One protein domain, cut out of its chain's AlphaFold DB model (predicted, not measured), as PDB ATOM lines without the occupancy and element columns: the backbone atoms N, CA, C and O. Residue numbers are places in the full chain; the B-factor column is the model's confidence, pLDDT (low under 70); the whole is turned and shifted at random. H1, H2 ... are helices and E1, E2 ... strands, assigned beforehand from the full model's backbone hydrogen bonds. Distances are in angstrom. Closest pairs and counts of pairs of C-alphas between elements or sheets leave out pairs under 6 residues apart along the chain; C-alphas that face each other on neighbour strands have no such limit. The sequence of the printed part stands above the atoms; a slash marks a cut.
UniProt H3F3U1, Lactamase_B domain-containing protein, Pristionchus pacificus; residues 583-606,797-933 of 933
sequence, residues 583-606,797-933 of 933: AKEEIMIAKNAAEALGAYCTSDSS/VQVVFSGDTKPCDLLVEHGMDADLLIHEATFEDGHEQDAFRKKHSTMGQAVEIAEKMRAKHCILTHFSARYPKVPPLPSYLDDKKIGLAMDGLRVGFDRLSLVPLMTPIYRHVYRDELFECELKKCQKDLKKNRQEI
ATOM      1  N   ALA A 583      80.349 120.399 126.753       88.00
ATOM      2  CA  ALA A 583      79.822 119.159 127.338       88.00
ATOM      3  C   ALA A 583      80.370 117.893 126.650       88.00
ATOM      4  O   ALA A 583      79.846 116.793 126.837       88.00
ATOM      5  N   LYS A 584      81.332 118.050 125.734       90.31
ATOM      6  CA  LYS A 584      81.743 116.998 124.797       90.31
ATOM      7  C   LYS A 584      82.337 115.787 125.505       90.31
ATOM      8  O   LYS A 584      82.121 114.658 125.063       90.31
ATOM      9  N   GLU A 585      83.087 116.024 126.576       92.94
ATOM     10  CA  GLU A 585      83.722 114.981 127.375       92.94
ATOM     11  C   GLU A 585      82.673 114.222 128.196       92.94
ATOM     12  O   GLU A 585      82.606 112.997 128.132       92.94
ATOM     13  N   GLU A 586      81.769 114.938 128.858       93.94
ATOM     14  CA  GLU A 586      80.677 114.397 129.668       93.94
ATOM     15  C   GLU A 586      79.696 113.575 128.817       93.94
ATOM     16  O   GLU A 586      79.319 112.465 129.196       93.94
ATOM     17  N   ILE A 587      79.330 114.072 127.629       91.88
ATOM     18  CA  ILE A 587      78.491 113.351 126.657       91.88
ATOM     19  C   ILE A 587      79.206 112.090 126.157       91.88
ATOM     20  O   ILE A 587      78.572 111.042 126.033       91.88
ATOM     21  N   MET A 588      80.514 112.158 125.887       93.88
ATOM     22  CA  MET A 588      81.298 110.990 125.480       93.88
ATOM     23  C   MET A 588      81.359 109.945 126.604       93.88
ATOM     24  O   MET A 588      81.124 108.765 126.353       93.88
ATOM     25  N   ILE A 589      81.589 110.365 127.852       94.69
ATOM     26  CA  ILE A 589      81.564 109.494 129.036       94.69
ATOM     27  C   ILE A 589      80.195 108.819 129.179       94.69
ATOM     28  O   ILE A 589      80.130 107.599 129.330       94.69
ATOM     29  N   ALA A 590      79.099 109.577 129.079       93.12
ATOM     30  CA  ALA A 590      77.744 109.045 129.195       93.12
ATOM     31  C   ALA A 590      77.383 108.073 128.052       93.12
ATOM     32  O   ALA A 590      76.715 107.065 128.292       93.12
ATOM     33  N   LYS A 591      77.838 108.330 126.818       92.81
ATOM     34  CA  LYS A 591      77.607 107.435 125.670       92.81
ATOM     35  C   LYS A 591      78.447 106.160 125.751       92.81
ATOM     36  O   LYS A 591      77.885 105.081 125.577       92.81
ATOM     37  N   ASN A 592      79.722 106.263 126.126       94.25
ATOM     38  CA  ASN A 592      80.596 105.107 126.352       94.25
ATOM     39  C   ASN A 592      80.093 104.234 127.514       94.25
ATOM     40  O   ASN A 592      80.141 103.010 127.433       94.25
ATOM     41  N   ALA A 593      79.572 104.842 128.585       93.50
ATOM     42  CA  ALA A 593      78.948 104.111 129.687       93.50
ATOM     43  C   ALA A 593      77.683 103.362 129.235       93.50
ATOM     44  O   ALA A 593      77.483 102.213 129.621       93.50
ATOM     45  N   ALA A 594      76.850 103.975 128.387       91.31
ATOM     46  CA  ALA A 594      75.674 103.316 127.821       91.31
ATOM     47  C   ALA A 594      76.060 102.145 126.895       91.31
ATOM     48  O   ALA A 594      75.468 101.070 126.986       91.31
ATOM     49  N   GLU A 595      77.086 102.310 126.057       91.50
ATOM     50  CA  GLU A 595      77.615 101.239 125.201       91.50
ATOM     51  C   GLU A 595      78.206 100.082 126.023       91.50
ATOM     52  O   GLU A 595      77.891  98.922 125.759       91.50
ATOM     53  N   ALA A 596      78.967 100.376 127.084       90.44
ATOM     54  CA  ALA A 596      79.512  99.370 128.000       90.44
ATOM     55  C   ALA A 596      78.430  98.581 128.766       90.44
ATOM     56  O   ALA A 596      78.656  97.430 129.137       90.44
ATOM     57  N   LEU A 597      77.248  99.173 128.972       87.94
ATOM     58  CA  LEU A 597      76.056  98.504 129.513       87.94
ATOM     59  C   LEU A 597      75.221  97.788 128.431       87.94
ATOM     60  O   LEU A 597      74.115  97.328 128.709       87.94
ATOM     61  N   GLY A 598      75.712  97.703 127.190       83.00
ATOM     62  CA  GLY A 598      75.015  97.069 126.069       83.00
ATOM     63  C   GLY A 598      73.742  97.801 125.636       83.00
ATOM     64  O   GLY A 598      72.894  97.209 124.969       83.00
ATOM     65  N   ALA A 599      73.578  99.078 126.005       79.50
ATOM     66  CA  ALA A 599      72.293  99.769 125.919       79.50
ATOM     67  C   ALA A 599      71.751  99.936 124.491       79.50
ATOM     68  O   ALA A 599      70.542 100.077 124.320       79.50
ATOM     69  N   TYR A 600      72.641  99.880 123.495       77.19
ATOM     70  CA  TYR A 600      72.344  99.971 122.062       77.19
ATOM     71  C   TYR A 600      72.321  98.606 121.345       77.19
ATOM     72  O   TYR A 600      72.084  98.555 120.141       77.19
ATOM     73  N   CYS A 601      72.600  97.506 122.054       59.72
ATOM     74  CA  CYS A 601      72.792  96.178 121.463       59.72
ATOM     75  C   CYS A 601      71.576  95.250 121.608       59.72
ATOM     76  O   CYS A 601      71.469  94.284 120.855       59.72
ATOM     77  N   THR A 602      70.670  95.514 122.556       55.06
ATOM     78  CA  THR A 602      69.462  94.705 122.781       55.06
ATOM     79  C   THR A 602      68.216  95.423 122.269       55.06
ATOM     80  O   THR A 602      67.972  96.579 122.603       55.06
ATOM     81  N   SER A 603      67.397  94.723 121.478       49.34
ATOM     82  CA  SER A 603      66.058  95.195 121.093       49.34
ATOM     83  C   SER A 603      65.070  95.161 122.261       49.34
ATOM     84  O   SER A 603      64.119  95.937 122.279       49.34
ATOM     85  N   ASP A 604      65.305  94.272 123.228       52.41
ATOM     86  CA  ASP A 604      64.571  94.252 124.483       52.41
ATOM     87  C   ASP A 604      65.148  95.273 125.455       52.41
ATOM     88  O   ASP A 604      66.353  95.320 125.735       52.41
ATOM     89  N   SER A 605      64.247  96.076 126.005       59.69
ATOM     90  CA  SER A 605      64.525  96.876 127.181       59.69
ATOM     91  C   SER A 605      64.576  96.003 128.422       59.69
ATOM     92  O   SER A 605      63.653  95.234 128.685       59.69
ATOM     93  N   SER A 606      65.614  96.196 129.220       77.44
ATOM     94  CA  SER A 606      65.755  95.620 130.547       77.44
ATOM     95  C   SER A 606      64.579  95.985 131.458       77.44
ATOM     96  O   SER A 606      64.310  97.157 131.726       77.44
ATOM     97  N   VAL A 797      63.608  93.612 143.335       85.38
ATOM     98  CA  VAL A 797      64.080  94.990 143.542       85.38
ATOM     99  C   VAL A 797      63.208  95.722 144.559       85.38
ATOM    100  O   VAL A 797      62.000  95.495 144.640       85.38
ATOM    101  N   GLN A 798      63.816  96.629 145.316       86.81
ATOM    102  CA  GLN A 798      63.133  97.512 146.251       86.81
ATOM    103  C   GLN A 798      63.056  98.938 145.696       86.81
ATOM    104  O   GLN A 798      64.081  99.602 145.533       86.81
ATOM    105  N   VAL A 799      61.833  99.408 145.443       90.62
ATOM    106  CA  VAL A 799      61.552 100.762 144.944       90.62
ATOM    107  C   VAL A 799      60.741 101.526 145.983       90.62
ATOM    108  O   VAL A 799      59.734 101.018 146.475       90.62
ATOM    109  N   VAL A 800      61.176 102.739 146.311       91.00
ATOM    110  CA  VAL A 800      60.519 103.627 147.277       91.00
ATOM    111  C   VAL A 800      60.116 104.909 146.561       91.00
ATOM    112  O   VAL A 800      60.952 105.539 145.922       91.00
ATOM    113  N   PHE A 801      58.854 105.311 146.689       92.62
ATOM    114  CA  PHE A 801      58.357 106.613 146.238       92.62
ATOM    115  C   PHE A 801      58.021 107.448 147.475       92.62
ATOM    116  O   PHE A 801      57.297 106.968 148.346       92.62
ATOM    117  N   SER A 802      58.523 108.681 147.568       88.88
ATOM    118  CA  SER A 802      58.249 109.543 148.729       88.88
ATOM    119  C   SER A 802      56.808 110.064 148.773       88.88
ATOM    120  O   SER A 802      56.277 110.299 149.855       88.88
ATOM    121  N   GLY A 803      56.201 110.291 147.599       88.75
ATOM    122  CA  GLY A 803      55.092 111.243 147.466       88.75
ATOM    123  C   GLY A 803      55.517 112.656 147.887       88.75
ATOM    124  O   GLY A 803      56.710 112.922 148.055       88.75
ATOM    125  N   ASP A 804      54.549 113.545 148.096       87.88
ATOM    126  CA  ASP A 804      54.810 114.863 148.683       87.88
ATOM    127  C   ASP A 804      55.072 114.744 150.175       87.88
ATOM    128  O   ASP A 804      54.208 114.321 150.952       87.88
ATOM    129  N   THR A 805      56.276 115.129 150.590       86.50
ATOM    130  CA  THR A 805      56.674 115.020 151.984       86.50
ATOM    131  C   THR A 805      57.800 115.976 152.345       86.50
ATOM    132  O   THR A 805      58.766 116.192 151.610       86.50
ATOM    133  N   LYS A 806      57.725 116.470 153.582       90.94
ATOM    134  CA  LYS A 806      58.887 116.966 154.318       90.94
ATOM    135  C   LYS A 806      59.860 115.805 154.602       90.94
ATOM    136  O   LYS A 806      59.428 114.649 154.574       90.94
ATOM    137  N   PRO A 807      61.113 116.074 154.996       88.62
ATOM    138  CA  PRO A 807      62.033 115.029 155.439       88.62
ATOM    139  C   PRO A 807      61.410 114.188 156.558       88.62
ATOM    140  O   PRO A 807      60.821 114.730 157.503       88.62
ATOM    141  N   CYS A 808      61.465 112.866 156.404       85.50
ATOM    142  CA  CYS A 808      60.696 111.929 157.213       85.50
ATOM    143  C   CYS A 808      61.503 110.662 157.504       85.50
ATOM    144  O   CYS A 808      61.764 109.866 156.606       85.50
ATOM    145  N   ASP A 809      61.849 110.445 158.773       84.81
ATOM    146  CA  ASP A 809      62.633 109.274 159.179       84.81
ATOM    147  C   ASP A 809      61.838 107.957 159.041       84.81
ATOM    148  O   ASP A 809      62.426 106.921 158.761       84.81
ATOM    149  N   LEU A 810      60.497 107.985 159.082       82.31
ATOM    150  CA  LEU A 810      59.677 106.800 158.770       82.31
ATOM    151  C   LEU A 810      59.856 106.331 157.315       82.31
ATOM    152  O   LEU A 810      59.811 105.133 157.042       82.31
ATOM    153  N   LEU A 811      60.076 107.258 156.371       85.94
ATOM    154  CA  LEU A 811      60.365 106.904 154.978       85.94
ATOM    155  C   LEU A 811      61.721 106.192 154.876       85.94
ATOM    156  O   LEU A 811      61.838 105.216 154.140       85.94
ATOM    157  N   VAL A 812      62.713 106.648 155.650       86.50
ATOM    158  CA  VAL A 812      64.024 105.996 155.800       86.50
ATOM    159  C   VAL A 812      63.856 104.589 156.376       86.50
ATOM    160  O   VAL A 812      64.289 103.634 155.741       86.50
ATOM    161  N   GLU A 813      63.180 104.446 157.521       83.19
ATOM    162  CA  GLU A 813      62.976 103.169 158.222       83.19
ATOM    163  C   GLU A 813      62.303 102.106 157.340       83.19
ATOM    164  O   GLU A 813      62.798 100.983 157.241       83.19
ATOM    165  N   HIS A 814      61.216 102.459 156.646       82.81
ATOM    166  CA  HIS A 814      60.518 101.547 155.732       82.81
ATOM    167  C   HIS A 814      61.240 101.338 154.389       82.81
ATOM    168  O   HIS A 814      60.924 100.390 153.668       82.81
ATOM    169  N   GLY A 815      62.177 102.220 154.029       86.00
ATOM    170  CA  GLY A 815      62.894 102.209 152.753       86.00
ATOM    171  C   GLY A 815      64.320 101.654 152.804       86.00
ATOM    172  O   GLY A 815      64.960 101.595 151.754       86.00
ATOM    173  N   MET A 816      64.833 101.268 153.979       91.94
ATOM    174  CA  MET A 816      66.245 100.910 154.192       91.94
ATOM    175  C   MET A 816      66.822  99.967 153.123       91.94
ATOM    176  O   MET A 816      66.221  98.949 152.777       91.94
ATOM    177  N   ASP A 817      68.017 100.309 152.631       93.94
ATOM    178  CA  ASP A 817      68.778  99.600 151.590       93.94
ATOM    179  C   ASP A 817      68.054  99.456 150.224       93.94
ATOM    180  O   ASP A 817      68.394  98.576 149.423       93.94
ATOM    181  N   ALA A 818      67.094 100.345 149.916       92.44
ATOM    182  CA  ALA A 818      66.378 100.376 148.634       92.44
ATOM    183  C   ALA A 818      67.306 100.386 147.403       92.44
ATOM    184  O   ALA A 818      68.322 101.083 147.363       92.44
ATOM    185  N   ASP A 819      66.913  99.665 146.348       94.25
ATOM    186  CA  ASP A 819      67.599  99.714 145.051       94.25
ATOM    187  C   ASP A 819      67.397 101.064 144.357       94.25
ATOM    188  O   ASP A 819      68.329 101.590 143.746       94.25
ATOM    189  N   LEU A 820      66.194 101.634 144.479       95.88
ATOM    190  CA  LEU A 820      65.844 102.932 143.919       95.88
ATOM    191  C   LEU A 820      64.902 103.707 144.848       95.88
ATOM    192  O   LEU A 820      63.788 103.266 145.130       95.88
ATOM    193  N   LEU A 821      65.327 104.901 145.256       97.56
ATOM    194  CA  LEU A 821      64.474 105.921 145.861       97.56
ATOM    195  C   LEU A 821      64.067 106.951 144.797       97.56
ATOM    196  O   LEU A 821      64.915 107.523 144.119       97.56
ATOM    197  N   ILE A 822      62.775 107.223 144.663       98.25
ATOM    198  CA  ILE A 822      62.233 108.335 143.881       98.25
ATOM    199  C   ILE A 822      61.673 109.339 144.885       98.25
ATOM    200  O   ILE A 822      60.679 109.058 145.558       98.25
ATOM    201  N   HIS A 823      62.348 110.480 145.024       98.06
ATOM    202  CA  HIS A 823      62.046 111.470 146.059       98.06
ATOM    203  C   HIS A 823      61.648 112.818 145.453       98.06
ATOM    204  O   HIS A 823      62.252 113.288 144.484       98.06
ATOM    205  N   GLU A 824      60.646 113.462 146.048       96.25
ATOM    206  CA  GLU A 824      60.290 114.841 145.721       96.25
ATOM    207  C   GLU A 824      61.421 115.808 146.102       96.25
ATOM    208  O   GLU A 824      62.110 115.636 147.111       96.25
ATOM    209  N   ALA A 825      61.636 116.823 145.276       96.69
ATOM    210  CA  ALA A 825      62.673 117.824 145.477       96.69
ATOM    211  C   ALA A 825      62.140 119.201 145.064       96.69
ATOM    212  O   ALA A 825      62.710 119.899 144.220       96.69
ATOM    213  N   THR A 826      60.991 119.571 145.633       94.31
ATOM    214  CA  THR A 826      60.193 120.718 145.179       94.31
ATOM    215  C   THR A 826      60.962 122.044 145.243       94.31
ATOM    216  O   THR A 826      60.783 122.905 144.374       94.31
ATOM    217  N   PHE A 827      61.837 122.217 146.242       93.00
ATOM    218  CA  PHE A 827      62.560 123.468 146.513       93.00
ATOM    219  C   PHE A 827      64.086 123.369 146.331       93.00
ATOM    220  O   PHE A 827      64.708 122.362 146.653       93.00
ATOM    221  N   GLU A 828      64.709 124.465 145.879       91.06
ATOM    222  CA  GLU A 828      66.169 124.650 145.978       91.06
ATOM    223  C   GLU A 828      66.627 124.840 147.433       91.06
ATOM    224  O   GLU A 828      65.858 125.282 148.288       91.06
ATOM    225  N   ASP A 829      67.912 124.611 147.687       91.56
ATOM    226  CA  ASP A 829      68.524 124.900 148.987       91.56
ATOM    227  C   ASP A 829      68.581 126.413 149.272       91.56
ATOM    228  O   ASP A 829      68.906 127.242 148.403       91.56
ATOM    229  N   GLY A 830      68.296 126.772 150.521       87.75
ATOM    230  CA  GLY A 830      67.985 128.122 150.987       87.75
ATOM    231  C   GLY A 830      66.481 128.431 151.047       87.75
ATOM    232  O   GLY A 830      66.108 129.553 151.392       87.75
ATOM    233  N   HIS A 831      65.610 127.475 150.694       89.25
ATOM    234  CA  HIS A 831      64.147 127.579 150.801       89.25
ATOM    235  C   HIS A 831      63.537 126.580 151.806       89.25
ATOM    236  O   HIS A 831      62.351 126.258 151.728       89.25
ATOM    237  N   GLU A 832      64.299 126.130 152.804       93.31
ATOM    238  CA  GLU A 832      63.885 125.132 153.805       93.31
ATOM    239  C   GLU A 832      62.626 125.567 154.574       93.31
ATOM    240  O   GLU A 832      61.760 124.749 154.879       93.31
ATOM    241  N   GLN A 833      62.475 126.870 154.847       90.25
ATOM    242  CA  GLN A 833      61.273 127.418 155.490       90.25
ATOM    243  C   GLN A 833      60.036 127.392 154.577       90.25
ATOM    244  O   GLN A 833      58.913 127.262 155.066       90.25
ATOM    245  N   ASP A 834      60.205 127.525 153.260       88.62
ATOM    246  CA  ASP A 834      59.098 127.405 152.304       88.62
ATOM    247  C   ASP A 834      58.700 125.945 152.115       88.62
ATOM    248  O   ASP A 834      57.506 125.636 152.165       88.62
ATOM    249  N   ALA A 835      59.695 125.063 151.982       89.06
ATOM    250  CA  ALA A 835      59.521 123.619 151.936       89.06
ATOM    251  C   ALA A 835      58.764 123.133 153.183       89.06
ATOM    252  O   ALA A 835      57.664 122.597 153.061       89.06
ATOM    253  N   PHE A 836      59.240 123.463 154.390       89.31
ATOM    254  CA  PHE A 836      58.579 123.102 155.647       89.31
ATOM    255  C   PHE A 836      57.135 123.622 155.741       89.31
ATOM    256  O   PHE A 836      56.226 122.855 156.059       89.31
ATOM    257  N   ARG A 837      56.891 124.908 155.435       87.75
ATOM    258  CA  ARG A 837      55.539 125.501 155.499       87.75
ATOM    259  C   ARG A 837      54.561 124.856 154.521       87.75
ATOM    260  O   ARG A 837      53.377 124.751 154.839       87.75
ATOM    261  N   LYS A 838      55.042 124.438 153.350       86.50
ATOM    262  CA  LYS A 838      54.241 123.765 152.319       86.50
ATOM    263  C   LYS A 838      54.269 122.234 152.413       86.50
ATOM    264  O   LYS A 838      53.539 121.597 151.671       86.50
ATOM    265  N   LYS A 839      55.004 121.674 153.382       89.81
ATOM    266  CA  LYS A 839      55.176 120.232 153.650       89.81
ATOM    267  C   LYS A 839      55.927 119.454 152.558       89.81
ATOM    268  O   LYS A 839      55.680 118.266 152.396       89.81
ATOM    269  N   HIS A 840      56.866 120.120 151.896       92.94
ATOM    270  CA  HIS A 840      57.771 119.553 150.897       92.94
ATOM    271  C   HIS A 840      59.213 119.451 151.412       92.94
ATOM    272  O   HIS A 840      59.514 119.904 152.523       92.94
ATOM    273  N   SER A 841      60.113 118.926 150.577       92.75
ATOM    274  CA  SER A 841      61.559 118.859 150.823       92.75
ATOM    275  C   SER A 841      62.354 119.812 149.915       92.75
ATOM    276  O   SER A 841      61.905 120.194 148.828       92.75
ATOM    277  N   THR A 842      63.555 120.214 150.351       96.94
ATOM    278  CA  THR A 842      64.571 120.771 149.437       96.94
ATOM    279  C   THR A 842      65.381 119.659 148.765       96.94
ATOM    280  O   THR A 842      65.372 118.513 149.219       96.94
ATOM    281  N   MET A 843      66.120 119.990 147.702       95.69
ATOM    282  CA  MET A 843      67.036 119.057 147.030       95.69
ATOM    283  C   MET A 843      68.055 118.433 147.997       95.69
ATOM    284  O   MET A 843      68.177 117.209 148.037       95.69
ATOM    285  N   GLY A 844      68.736 119.237 148.821       96.75
ATOM    286  CA  GLY A 844      69.721 118.737 149.783       96.75
ATOM    287  C   GLY A 844      69.097 117.847 150.859       96.75
ATOM    288  O   GLY A 844      69.667 116.823 151.223       96.75
ATOM    289  N   GLN A 845      67.882 118.176 151.305       97.56
ATOM    290  CA  GLN A 845      67.132 117.348 152.251       97.56
ATOM    291  C   GLN A 845      66.701 115.998 151.652       97.56
ATOM    292  O   GLN A 845      66.748 114.978 152.337       97.56
ATOM    293  N   ALA A 846      66.303 115.965 150.376       97.25
ATOM    294  CA  ALA A 846      65.975 114.722 149.677       97.25
ATOM    295  C   ALA A 846      67.211 113.814 149.506       97.25
ATOM    296  O   ALA A 846      67.109 112.593 149.647       97.25
ATOM    297  N   VAL A 847      68.391 114.402 149.270       97.69
ATOM    298  CA  VAL A 847      69.673 113.674 149.252       97.69
ATOM    299  C   VAL A 847      70.036 113.146 150.646       97.69
ATOM    300  O   VAL A 847      70.370 111.972 150.764       97.69
ATOM    301  N   GLU A 848      69.873 113.938 151.712       97.25
ATOM    302  CA  GLU A 848      70.091 113.486 153.099       97.25
ATOM    303  C   GLU A 848      69.206 112.272 153.456       97.25
ATOM    304  O   GLU A 848      69.663 111.318 154.087       97.25
ATOM    305  N   ILE A 849      67.942 112.264 153.012       96.88
ATOM    306  CA  ILE A 849      67.038 111.112 153.175       96.88
ATOM    307  C   ILE A 849      67.541 109.891 152.388       96.88
ATOM    308  O   ILE A 849      67.526 108.783 152.927       96.88
ATOM    309  N   ALA A 850      68.036 110.069 151.160       97.06
ATOM    310  CA  ALA A 850      68.618 108.983 150.366       97.06
ATOM    311  C   ALA A 850      69.863 108.363 151.026       97.06
ATOM    312  O   ALA A 850      70.013 107.137 151.044       97.06
ATOM    313  N   GLU A 851      70.733 109.197 151.602       97.00
ATOM    314  CA  GLU A 851      71.925 108.773 152.340       97.00
ATOM    315  C   GLU A 851      71.560 107.994 153.609       97.00
ATOM    316  O   GLU A 851      72.066 106.887 153.810       97.00
ATOM    317  N   LYS A 852      70.634 108.518 154.426       97.06
ATOM    318  CA  LYS A 852      70.124 107.837 155.632       97.06
ATOM    319  C   LYS A 852      69.475 106.492 155.306       97.06
ATOM    320  O   LYS A 852      69.739 105.509 155.990       97.06
ATOM    321  N   MET A 853      68.683 106.440 154.233       95.12
ATOM    322  CA  MET A 853      68.058 105.218 153.709       95.12
ATOM    323  C   MET A 853      69.081 104.211 153.167       95.12
ATOM    324  O   MET A 853      68.741 103.047 152.960       95.12
ATOM    325  N   ARG A 854      70.331 104.633 152.924       96.94
ATOM    326  CA  ARG A 854      71.354 103.863 152.197       96.94
ATOM    327  C   ARG A 854      70.872 103.413 150.811       96.94
ATOM    328  O   ARG A 854      71.253 102.344 150.333       96.94
ATOM    329  N   ALA A 855      70.052 104.235 150.154       96.31
ATOM    330  CA  ALA A 855      69.543 103.936 148.822       96.31
ATOM    331  C   ALA A 855      70.707 103.758 147.826       96.31
ATOM    332  O   ALA A 855      71.669 104.536 147.818       96.31
ATOM    333  N   LYS A 856      70.637 102.725 146.979       96.44
ATOM    334  CA  LYS A 856      71.680 102.439 145.975       96.44
ATOM    335  C   LYS A 856      71.678 103.495 144.873       96.44
ATOM    336  O   LYS A 856      72.745 103.943 144.467       96.44
ATOM    337  N   HIS A 857      70.487 103.922 144.461       97.56
ATOM    338  CA  HIS A 857      70.250 105.066 143.586       97.56
ATOM    339  C   HIS A 857      69.104 105.923 144.133       97.56
ATOM    340  O   HIS A 857      68.151 105.397 144.712       97.56
ATOM    341  N   CYS A 858      69.171 107.232 143.908       98.12
ATOM    342  CA  CYS A 858      68.069 108.158 144.140       98.12
ATOM    343  C   CYS A 858      67.821 108.987 142.877       98.12
ATOM    344  O   CYS A 858      68.770 109.492 142.278       98.12
ATOM    345  N   ILE A 859      66.564 109.139 142.467       98.56
ATOM    346  CA  ILE A 859      66.166 110.045 141.388       98.56
ATOM    347  C   ILE A 859      65.255 111.122 141.975       98.56
ATOM    348  O   ILE A 859      64.176 110.833 142.496       98.56
ATOM    349  N   LEU A 860      65.699 112.373 141.870       98.44
ATOM    350  CA  LEU A 860      64.953 113.547 142.307       98.44
ATOM    351  C   LEU A 860      63.904 113.928 141.255       98.44
ATOM    352  O   LEU A 860      64.196 113.940 140.058       98.44
ATOM    353  N   THR A 861      62.693 114.258 141.696       98.19
ATOM    354  CA  THR A 861      61.560 114.633 140.835       98.19
ATOM    355  C   THR A 861      60.698 115.717 141.500       98.19
ATOM    356  O   THR A 861      61.070 116.278 142.530       98.19
ATOM    357  N   HIS A 862      59.536 116.021 140.920       97.31
ATOM    358  CA  HIS A 862      58.547 116.962 141.452       97.31
ATOM    359  C   HIS A 862      59.085 118.394 141.649       97.31
ATOM    360  O   HIS A 862      58.814 119.078 142.630       97.31
ATOM    361  N   PHE A 863      59.879 118.882 140.696       96.31
ATOM    362  CA  PHE A 863      60.515 120.193 140.784       96.31
ATOM    363  C   PHE A 863      59.505 121.327 140.590       96.31
ATOM    364  O   PHE A 863      58.737 121.333 139.622       96.31
ATOM    365  N   SER A 864      59.566 122.358 141.438       92.56
ATOM    366  CA  SER A 864      58.682 123.522 141.318       92.56
ATOM    367  C   SER A 864      58.719 124.156 139.917       92.56
ATOM    368  O   SER A 864      59.784 124.455 139.365       92.56
ATOM    369  N   ALA A 865      57.534 124.456 139.373       85.75
ATOM    370  CA  ALA A 865      57.343 125.104 138.071       85.75
ATOM    371  C   ALA A 865      58.033 126.485 137.928       85.75
ATOM    372  O   ALA A 865      58.104 127.033 136.826       85.75
ATOM    373  N   ARG A 866      58.592 127.053 139.014       82.50
ATOM    374  CA  ARG A 866      59.451 128.254 138.978       82.50
ATOM    375  C   ARG A 866      60.728 128.072 138.146       82.50
ATOM    376  O   ARG A 866      61.293 129.068 137.700       82.50
ATOM    377  N   TYR A 867      61.189 126.834 137.966       83.06
ATOM    378  CA  TYR A 867      62.336 126.491 137.125       83.06
ATOM    379  C   TYR A 867      61.809 125.886 135.825       83.06
ATOM    380  O   TYR A 867      61.286 124.775 135.875       83.06
ATOM    381  N   PRO A 868      61.899 126.557 134.665       72.62
ATOM    382  CA  PRO A 868      61.208 126.084 133.469       72.62
ATOM    383  C   PRO A 868      61.802 124.793 132.898       72.62
ATOM    384  O   PRO A 868      61.033 123.935 132.492       72.62
ATOM    385  N   LYS A 869      63.134 124.634 132.880       84.31
ATOM    386  CA  LYS A 869      63.815 123.463 132.289       84.31
ATOM    387  C   LYS A 869      64.426 122.549 133.352       84.31
ATOM    388  O   LYS A 869      63.967 121.425 133.508       84.31
ATOM    389  N   VAL A 870      65.381 123.064 134.127       90.50
ATOM    390  CA  VAL A 870      66.128 122.338 135.169       90.50
ATOM    391  C   VAL A 870      66.128 123.146 136.481       90.50
ATOM    392  O   VAL A 870      66.150 124.379 136.398       90.50
ATOM    393  N   PRO A 871      66.065 122.520 137.674       92.00
ATOM    394  CA  PRO A 871      66.345 123.197 138.948       92.00
ATOM    395  C   PRO A 871      67.832 123.608 139.054       92.00
ATOM    396  O   PRO A 871      68.633 123.236 138.194       92.00
ATOM    397  N   PRO A 872      68.244 124.354 140.098       92.00
ATOM    398  CA  PRO A 872      69.658 124.583 140.382       92.00
ATOM    399  C   PRO A 872      70.414 123.259 140.538       92.00
ATOM    400  O   PRO A 872      69.886 122.313 141.115       92.00
ATOM    401  N   LEU A 873      71.656 123.204 140.050       94.56
ATOM    402  CA  LEU A 873      72.478 121.990 140.048       94.56
ATOM    403  C   LEU A 873      73.740 122.153 140.919       94.56
ATOM    404  O   LEU A 873      74.839 122.286 140.370       94.56
ATOM    405  N   PRO A 874      73.622 122.170 142.262       93.12
ATOM    406  CA  PRO A 874      74.778 122.203 143.159       93.12
ATOM    407  C   PRO A 874      75.726 121.009 142.945       93.12
ATOM    408  O   PRO A 874      75.357 119.985 142.366       93.12
ATOM    409  N   SER A 875      76.972 121.141 143.401       91.62
ATOM    410  CA  SER A 875      78.044 120.159 143.166       91.62
ATOM    411  C   SER A 875      77.870 118.835 143.915       91.62
ATOM    412  O   SER A 875      78.393 117.820 143.473       91.62
ATOM    413  N   TYR A 876      77.104 118.790 145.011       92.75
ATOM    414  CA  TYR A 876      76.839 117.525 145.715       92.75
ATOM    415  C   TYR A 876      76.008 116.533 144.876       92.75
ATOM    416  O   TYR A 876      76.016 115.339 145.154       92.75
ATOM    417  N   LEU A 877      75.337 116.999 143.813       93.69
ATOM    418  CA  LEU A 877      74.618 116.147 142.856       93.69
ATOM    419  C   LEU A 877      75.545 115.392 141.883       93.69
ATOM    420  O   LEU A 877      75.052 114.672 141.021       93.69
ATOM    421  N   ASP A 878      76.867 115.559 142.000       89.75
ATOM    422  CA  ASP A 878      77.858 114.784 141.239       89.75
ATOM    423  C   ASP A 878      78.136 113.395 141.856       89.75
ATOM    424  O   ASP A 878      78.945 112.626 141.328       89.75
ATOM    425  N   ASP A 879      77.460 113.039 142.959       89.56
ATOM    426  CA  ASP A 879      77.434 111.660 143.451       89.56
ATOM    427  C   ASP A 879      76.798 110.734 142.395       89.56
ATOM    428  O   ASP A 879      75.676 110.937 141.926       89.56
ATOM    429  N   LYS A 880      77.511 109.649 142.072       87.12
ATOM    430  CA  LYS A 880      77.128 108.607 141.104       87.12
ATOM    431  C   LYS A 880      75.858 107.821 141.468       87.12
ATOM    432  O   LYS A 880      75.499 106.893 140.742       87.12
ATOM    433  N   LYS A 881      75.191 108.151 142.574       94.12
ATOM    434  CA  LYS A 881      73.888 107.620 142.984       94.12
ATOM    435  C   LYS A 881      72.723 108.572 142.711       94.12
ATOM    436  O   LYS A 881      71.598 108.083 142.644       94.12
ATOM    437  N   ILE A 882      72.958 109.883 142.577       97.62
ATOM    438  CA  ILE A 882      71.900 110.905 142.536       97.62
ATOM    439  C   ILE A 882      71.621 111.344 141.093       97.62
ATOM    440  O   ILE A 882      72.456 111.953 140.431       97.62
ATOM    441  N   GLY A 883      70.426 111.035 140.595       97.00
ATOM    442  CA  GLY A 883      69.929 111.457 139.287       97.00
ATOM    443  C   GLY A 883      68.825 112.510 139.389       97.00
ATOM    444  O   GLY A 883      68.189 112.668 140.431       97.00
ATOM    445  N   LEU A 884      68.549 113.199 138.280       97.12
ATOM    446  CA  LEU A 884      67.387 114.081 138.142       97.12
ATOM    447  C   LEU A 884      66.426 113.527 137.092       97.12
ATOM    448  O   LEU A 884      66.846 113.148 135.998       97.12
ATOM    449  N   ALA A 885      65.135 113.524 137.411       97.25
ATOM    450  CA  ALA A 885      64.088 113.178 136.467       97.25
ATOM    451  C   ALA A 885      63.811 114.334 135.495       97.25
ATOM    452  O   ALA A 885      63.681 115.492 135.887       97.25
ATOM    453  N   MET A 886      63.661 113.994 134.222       95.94
ATOM    454  CA  MET A 886      63.073 114.854 133.198       95.94
ATOM    455  C   MET A 886      61.881 114.107 132.603       95.94
ATOM    456  O   MET A 886      61.877 112.875 132.584       95.94
ATOM    457  N   ASP A 887      60.891 114.832 132.097       96.25
ATOM    458  CA  ASP A 887      59.784 114.236 131.350       96.25
ATOM    459  C   ASP A 887      60.321 113.391 130.179       96.25
ATOM    460  O   ASP A 887      61.170 113.837 129.403       96.25
ATOM    461  N   GLY A 888      59.852 112.147 130.077       95.19
ATOM    462  CA  GLY A 888      60.335 111.158 129.112       95.19
ATOM    463  C   GLY A 888      61.570 110.359 129.549       95.19
ATOM    464  O   GLY A 888      61.998 109.495 128.784       95.19
ATOM    465  N   LEU A 889      62.136 110.586 130.747       97.44
ATOM    466  CA  LEU A 889      63.209 109.740 131.292       97.44
ATOM    467  C   LEU A 889      62.694 108.310 131.478       97.44
ATOM    468  O   LEU A 889      61.758 108.086 132.244       97.44
ATOM    469  N   ARG A 890      63.337 107.346 130.822       95.19
ATOM    470  CA  ARG A 890      62.933 105.941 130.756       95.19
ATOM    471  C   ARG A 890      64.145 105.045 131.006       95.19
ATOM    472  O   ARG A 890      65.012 104.918 130.147       95.19
ATOM    473  N   VAL A 891      64.232 104.440 132.194       94.06
ATOM    474  CA  VAL A 891      65.461 103.786 132.687       94.06
ATOM    475  C   VAL A 891      65.210 102.413 133.322       94.06
ATOM    476  O   VAL A 891      64.395 102.261 134.234       94.06
ATOM    477  N   GLY A 892      65.919 101.400 132.813       92.12
ATOM    478  CA  GLY A 892      65.965 100.044 133.370       92.12
ATOM    479  C   GLY A 892      66.919  99.938 134.565       92.12
ATOM    480  O   GLY A 892      67.853 100.730 134.703       92.12
ATOM    481  N   PHE A 893      66.705  98.954 135.441       91.06
ATOM    482  CA  PHE A 893      67.468  98.817 136.698       91.06
ATOM    483  C   PHE A 893      68.946  98.420 136.515       91.06
ATOM    484  O   PHE A 893      69.751  98.588 137.426       91.06
ATOM    485  N   ASP A 894      69.319  97.924 135.337       89.12
ATOM    486  CA  ASP A 894      70.698  97.723 134.866       89.12
ATOM    487  C   ASP A 894      71.405  99.033 134.456       89.12
ATOM    488  O   ASP A 894      72.632  99.080 134.404       89.12
ATOM    489  N   ARG A 895      70.639 100.096 134.171       91.50
ATOM    490  CA  ARG A 895      71.094 101.363 133.567       91.50
ATOM    491  C   ARG A 895      70.951 102.579 134.490       91.50
ATOM    492  O   ARG A 895      71.242 103.695 134.065       91.50
ATOM    493  N   LEU A 896      70.556 102.394 135.754       93.69
ATOM    494  CA  LEU A 896      70.375 103.490 136.727       93.69
ATOM    495  C   LEU A 896      71.634 104.352 136.922       93.69
ATOM    496  O   LEU A 896      71.525 105.556 137.142       93.69
ATOM    497  N   SER A 897      72.826 103.773 136.763       94.75
ATOM    498  CA  SER A 897      74.110 104.486 136.812       94.75
ATOM    499  C   SER A 897      74.322 105.504 135.681       94.75
ATOM    500  O   SER A 897      75.230 106.326 135.788       94.75
ATOM    501  N   LEU A 898      73.497 105.499 134.625       95.25
ATOM    502  CA  LEU A 898      73.540 106.504 133.557       95.25
ATOM    503  C   LEU A 898      72.852 107.820 133.944       95.25
ATOM    504  O   LEU A 898      73.238 108.866 133.430       95.25
ATOM    505  N   VAL A 899      71.850 107.798 134.832       96.81
ATOM    506  CA  VAL A 899      71.061 109.002 135.165       96.81
ATOM    507  C   VAL A 899      71.919 110.092 135.836       96.81
ATOM    508  O   VAL A 899      71.836 111.240 135.400       96.81
ATOM    509  N   PRO A 900      72.807 109.784 136.808       96.94
ATOM    510  CA  PRO A 900      73.690 110.783 137.423       96.94
ATOM    511  C   PRO A 900      74.707 111.400 136.449       96.94
ATOM    512  O   PRO A 900      75.084 112.561 136.601       96.94
ATOM    513  N   LEU A 901      75.109 110.672 135.395       96.25
ATOM    514  CA  LEU A 901      76.019 111.189 134.358       96.25
ATOM    515  C   LEU A 901      75.397 112.334 133.541       96.25
ATOM    516  O   LEU A 901      76.116 113.069 132.867       96.25
ATOM    517  N   MET A 902      74.076 112.513 133.613       96.25
ATOM    518  CA  MET A 902      73.386 113.624 132.964       96.25
ATOM    519  C   MET A 902      73.540 114.948 133.726       96.25
ATOM    520  O   MET A 902      73.456 116.003 133.101       96.25
ATOM    521  N   THR A 903      73.799 114.928 135.040       95.75
ATOM    522  CA  THR A 903      73.878 116.148 135.865       95.75
ATOM    523  C   THR A 903      74.970 117.118 135.386       95.75
ATOM    524  O   THR A 903      74.646 118.292 135.177       95.75
ATOM    525  N   PRO A 904      76.223 116.685 135.112       94.81
ATOM    526  CA  PRO A 904      77.237 117.560 134.525       94.81
ATOM    527  C   PRO A 904      76.812 118.104 133.158       94.81
ATOM    528  O   PRO A 904      76.829 119.317 132.958       94.81
ATOM    529  N   ILE A 905      76.318 117.241 132.259       94.19
ATOM    530  CA  ILE A 905      75.835 117.619 130.917       94.19
ATOM    531  C   ILE A 905      74.778 118.731 131.013       94.19
ATOM    532  O   ILE A 905      74.857 119.738 130.307       94.19
ATOM    533  N   TYR A 906      73.816 118.601 131.931       94.50
ATOM    534  CA  TYR A 906      72.776 119.601 132.163       94.50
ATOM    535  C   TYR A 906      73.334 120.959 132.628       94.50
ATOM    536  O   TYR A 906      72.769 121.986 132.247       94.50
ATOM    537  N   ARG A 907      74.463 121.013 133.357       93.38
ATOM    538  CA  ARG A 907      75.118 122.293 133.710       93.38
ATOM    539  C   ARG A 907      75.678 123.038 132.497       93.38
ATOM    540  O   ARG A 907      75.690 124.267 132.494       93.38
ATOM    541  N   HIS A 908      76.118 122.322 131.464       91.44
ATOM    542  CA  HIS A 908      76.571 122.929 130.210       91.44
ATOM    543  C   HIS A 908      75.394 123.315 129.307       91.44
ATOM    544  O   HIS A 908      75.375 124.420 128.769       91.44
ATOM    545  N   VAL A 909      74.403 122.427 129.173       89.44
ATOM    546  CA  VAL A 909      73.230 122.602 128.297       89.44
ATOM    547  C   VAL A 909      72.309 123.734 128.767       89.44
ATOM    548  O   VAL A 909      71.786 124.468 127.932       89.44
ATOM    549  N   TYR A 910      72.115 123.894 130.080       90.56
ATOM    550  CA  TYR A 910      71.228 124.907 130.676       90.56
ATOM    551  C   TYR A 910      71.999 125.995 131.439       90.56
ATOM    552  O   TYR A 910      71.519 126.525 132.445       90.56
ATOM    553  N   ARG A 911      73.228 126.306 131.000       87.75
ATOM    554  CA  ARG A 911      74.105 127.284 131.664       87.75
ATOM    555  C   ARG A 911      73.417 128.633 131.879       87.75
ATOM    556  O   ARG A 911      73.546 129.207 132.958       87.75
ATOM    557  N   ASP A 912      72.686 129.122 130.881       83.06
ATOM    558  CA  ASP A 912      72.028 130.430 130.935       83.06
ATOM    559  C   ASP A 912      70.879 130.440 131.953       83.06
ATOM    560  O   ASP A 912      70.761 131.368 132.756       83.06
ATOM    561  N   GLU A 913      70.063 129.380 131.993       85.19
ATOM    562  CA  GLU A 913      69.006 129.232 132.996       85.19
ATOM    563  C   GLU A 913      69.564 129.095 134.418       85.19
ATOM    564  O   GLU A 913      68.977 129.631 135.363       85.19
ATOM    565  N   LEU A 914      70.694 128.403 134.583       88.62
ATOM    566  CA  LEU A 914      71.378 128.270 135.870       88.62
ATOM    567  C   LEU A 914      71.975 129.606 136.325       88.62
ATOM    568  O   LEU A 914      71.753 130.003 137.468       88.62
ATOM    569  N   PHE A 915      72.614 130.355 135.422       86.94
ATOM    570  CA  PHE A 915      73.100 131.711 135.694       86.94
ATOM    571  C   PHE A 915      71.958 132.668 136.075       86.94
ATOM    572  O   PHE A 915      72.083 133.453 137.016       86.94
ATOM    573  N   GLU A 916      70.795 132.571 135.420       83.56
ATOM    574  CA  GLU A 916      69.594 133.296 135.847       83.56
ATOM    575  C   GLU A 916      69.127 132.900 137.258       83.56
ATOM    576  O   GLU A 916      68.647 133.758 138.007       83.56
ATOM    577  N   CYS A 917      69.218 131.620 137.629       83.62
ATOM    578  CA  CYS A 917      68.851 131.147 138.965       83.62
ATOM    579  C   CYS A 917      69.816 131.674 140.034       83.62
ATOM    580  O   CYS A 917      69.357 132.191 141.056       83.62
ATOM    581  N   GLU A 918      71.124 131.637 139.776       84.75
ATOM    582  CA  GLU A 918      72.157 132.226 140.637       84.75
ATOM    583  C   GLU A 918      71.959 133.737 140.802       84.75
ATOM    584  O   GLU A 918      71.902 134.234 141.926       84.75
ATOM    585  N   LEU A 919      71.737 134.470 139.706       84.75
ATOM    586  CA  LEU A 919      71.487 135.911 139.751       84.75
ATOM    587  C   LEU A 919      70.243 136.245 140.593       84.75
ATOM    588  O   LEU A 919      70.266 137.180 141.398       84.75
ATOM    589  N   LYS A 920      69.164 135.462 140.455       83.06
ATOM    590  CA  LYS A 920      67.949 135.596 141.279       83.06
ATOM    591  C   LYS A 920      68.216 135.257 142.750       83.06
ATOM    592  O   LYS A 920      67.624 135.908 143.608       83.06
ATOM    593  N   LYS A 921      69.096 134.296 143.057       82.38
ATOM    594  CA  LYS A 921      69.525 133.970 144.430       82.38
ATOM    595  C   LYS A 921      70.314 135.129 145.045       82.38
ATOM    596  O   LYS A 921      69.846 135.706 146.022       82.38
ATOM    597  N   CYS A 922      71.376 135.602 144.390       82.62
ATOM    598  CA  CYS A 922      72.154 136.756 144.853       82.62
ATOM    599  C   CYS A 922      71.293 138.017 145.064       82.62
ATOM    600  O   CYS A 922      71.507 138.765 146.015       82.62
ATOM    601  N   GLN A 923      70.281 138.255 144.219       83.50
ATOM    602  CA  GLN A 923      69.330 139.357 144.409       83.50
ATOM    603  C   GLN A 923      68.420 139.195 145.639       83.50
ATOM    604  O   GLN A 923      68.017 140.210 146.212       83.50
ATOM    605  N   LYS A 924      68.067 137.966 146.046       80.44
ATOM    606  CA  LYS A 924      67.344 137.705 147.305       80.44
ATOM    607  C   LYS A 924      68.265 137.932 148.500       80.44
ATOM    608  O   LYS A 924      67.881 138.660 149.409       80.44
ATOM    609  N   ASP A 925      69.478 137.390 148.457       80.56
ATOM    610  CA  ASP A 925      70.449 137.486 149.553       80.56
ATOM    611  C   ASP A 925      70.817 138.955 149.826       80.56
ATOM    612  O   ASP A 925      70.748 139.426 150.958       80.56
ATOM    613  N   LEU A 926      71.048 139.746 148.770       80.19
ATOM    614  CA  LEU A 926      71.246 141.198 148.874       80.19
ATOM    615  C   LEU A 926      70.030 141.956 149.432       80.19
ATOM    616  O   LEU A 926      70.208 143.008 150.044       80.19
ATOM    617  N   LYS A 927      68.799 141.473 149.214       78.81
ATOM    618  CA  LYS A 927      67.591 142.065 149.818       78.81
ATOM    619  C   LYS A 927      67.464 141.699 151.291       78.81
ATOM    620  O   LYS A 927      67.145 142.580 152.077       78.81
ATOM    621  N   LYS A 928      67.749 140.446 151.655       74.38
ATOM    622  CA  LYS A 928      67.712 139.962 153.039       74.38
ATOM    623  C   LYS A 928      68.764 140.671 153.896       74.38
ATOM    624  O   LYS A 928      68.418 141.282 154.897       74.38
ATOM    625  N   ASN A 929      70.005 140.748 153.416       74.50
ATOM    626  CA  ASN A 929      71.082 141.469 154.100       74.50
ATOM    627  C   ASN A 929      70.791 142.981 154.234       74.50
ATOM    628  O   ASN A 929      71.301 143.619 155.140       74.50
ATOM    629  N   ARG A 930      69.962 143.567 153.355       70.94
ATOM    630  CA  ARG A 930      69.466 144.958 153.460       70.94
ATOM    631  C   ARG A 930      68.251 145.139 154.381       70.94
ATOM    632  O   ARG A 930      67.787 146.263 154.521       70.94
ATOM    633  N   GLN A 931      67.691 144.055 154.908       64.44
ATOM    634  CA  GLN A 931      66.628 144.058 155.920       64.44
ATOM    635  C   GLN A 931      67.168 143.692 157.312       64.44
ATOM    636  O   GLN A 931      66.502 143.952 158.307       64.44
ATOM    637  N   GLU A 932      68.360 143.091 157.371       57.34
ATOM    638  CA  GLU A 932      69.110 142.784 158.599       57.34
ATOM    639  C   GLU A 932      70.090 143.910 159.008       57.34
ATOM    640  O   GLU A 932      70.669 143.846 160.092       57.34
ATOM    641  N   ILE A 933      70.255 144.937 158.157       51.12
ATOM    642  CA  ILE A 933      70.973 146.208 158.401       51.12
ATOM    643  C   ILE A 933      69.950 147.339 158.533       51.12
ATOM    644  O   ILE A 933      70.094 148.140 159.481       51.12
TER     645      ILE A 933
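Overview. This is residues 583 to 606 and 797 to 933 of the 933 residues of the protein "Lactamase_B domain-containing protein" of Pristionchus pacificus (UniProt H3F3U1). A small four-stranded parallel sheet has H4 packed over one face, with H2 beyond H4 toward the E1 edge. Past the E4 edge, H6 meets the start of H1 and makes a corner with the long H7, whose last residues stick out with the tail as residues 926 to 933. The printed part has 161 residues, with seven named helices and five named strands in the order H1 E1 H2 E2 H3 H4 E3 H5 E4 E5 H6 H7; the sheet's order is E1 E2 E3 E4, and the class is mixed, helices and strands. The whole is compact, with a radius of gyration of the C-alphas of 17.1 A, and spans 61 by 40 by 22 A, only just flat.

Arrangement. Start at H1, residues 584 to 596, which touches H6, residues 902 to 909, with residues 586 to 590 alone. They run opposite ways at a shallow tilt of 30 degrees, and their closest C-alphas, those of Glu 586 and Ile 905, are 5.9 A apart. After the cut, look for the sheet: edge strand E1, residues 799 to 801, then E2, residues 820 to 824, E3, residues 857 to 861, and edge strand E4, residues 882 to 884. E1 and E2 are parallel at 6 degrees, with N 822 and O 800 at 2.8 A. E2 and E3 are parallel at 25 degrees, with N 859 and O 821 at 2.8 A. E3 and E4 are parallel at 29 degrees, with N 883 and O 858 at 2.8 A. H2, residues 809 to 815, and H4, residues 843 to 852, are on one face of the sheet, giving two layers, helices over a sheet. H4 has a height over the sheet of 9.0 A and lies over E3, on which 6 of the 10 C-alphas of H4 fall when dropped onto the local plane, but only just over E3 alone, as 2 of them fall on E2. On the local plane it stands at 28 degrees to E3, only just along the strands. H2 and H4 touch, the closest C-alphas being those of Val 812 and Lys 852, 6.4 A apart, at a steep tilt of 60 degrees. E1, H2, E2, then E2, H3, H4, E3 with H3 at residues 832 to 838, then E3, H5, E4 with H5 at residues 875 to 878, are strand-helix-strand units, parallel neighbour strands joined through helices, each with a right-handed crossover. H3 touches no helix and is not on the sheet. H5 and H6 only just touch, with 3 pairs of C-alphas within 8 A, the closest those of Asp 878 and Thr 903 at 6.8 A. H6 only grazes the sheet, with its residues 902 to 906. E5, residues 890 to 892, pairs with no named strand. H7, residues 911 to 929, is close to H6 but not clearly touching, with C-alphas 907 and 914 closest at 7.4 A, and about perpendicular to it at 88 degrees. In H1, H2, H3, H4, H6 and H7 every O i to N i+4 pair is within hydrogen-bond range; H5 is too short for such a pair.

Along the chain. Find C-alpha 584 at (81.743, 116.998, 124.797); from there H1 runs 18.1 A to C-alpha 596. E1 measures 6.8 A, H2 9.6 A, E2 13.3 A, H3 9.9 A and H4 14.5 A. E3 begins at C-alpha 857, (70.250, 105.066, 143.586), and measures 13.2 A; H5 follows with 5.7 A, E4 and E5 with 7.1 A each, and H6 with 10.1 A. H7 runs 26.7 A to C-alpha 929 at (71.082, 141.469, 154.100).

Size, cuts and confidence. The C-alphas farthest apart are those of Ser 603 and Ile 933, at 63.4 A. Residues 607 to 796 are not printed, and C-alphas 606 and 797 are 13.1 A apart across the cut. Of the links printed whole, E3 to H5 is long, with 13 residues. Mean pLDDT of the printed part is 89.0; look for values under 70 at residues 601 to 605 and 931 to 933.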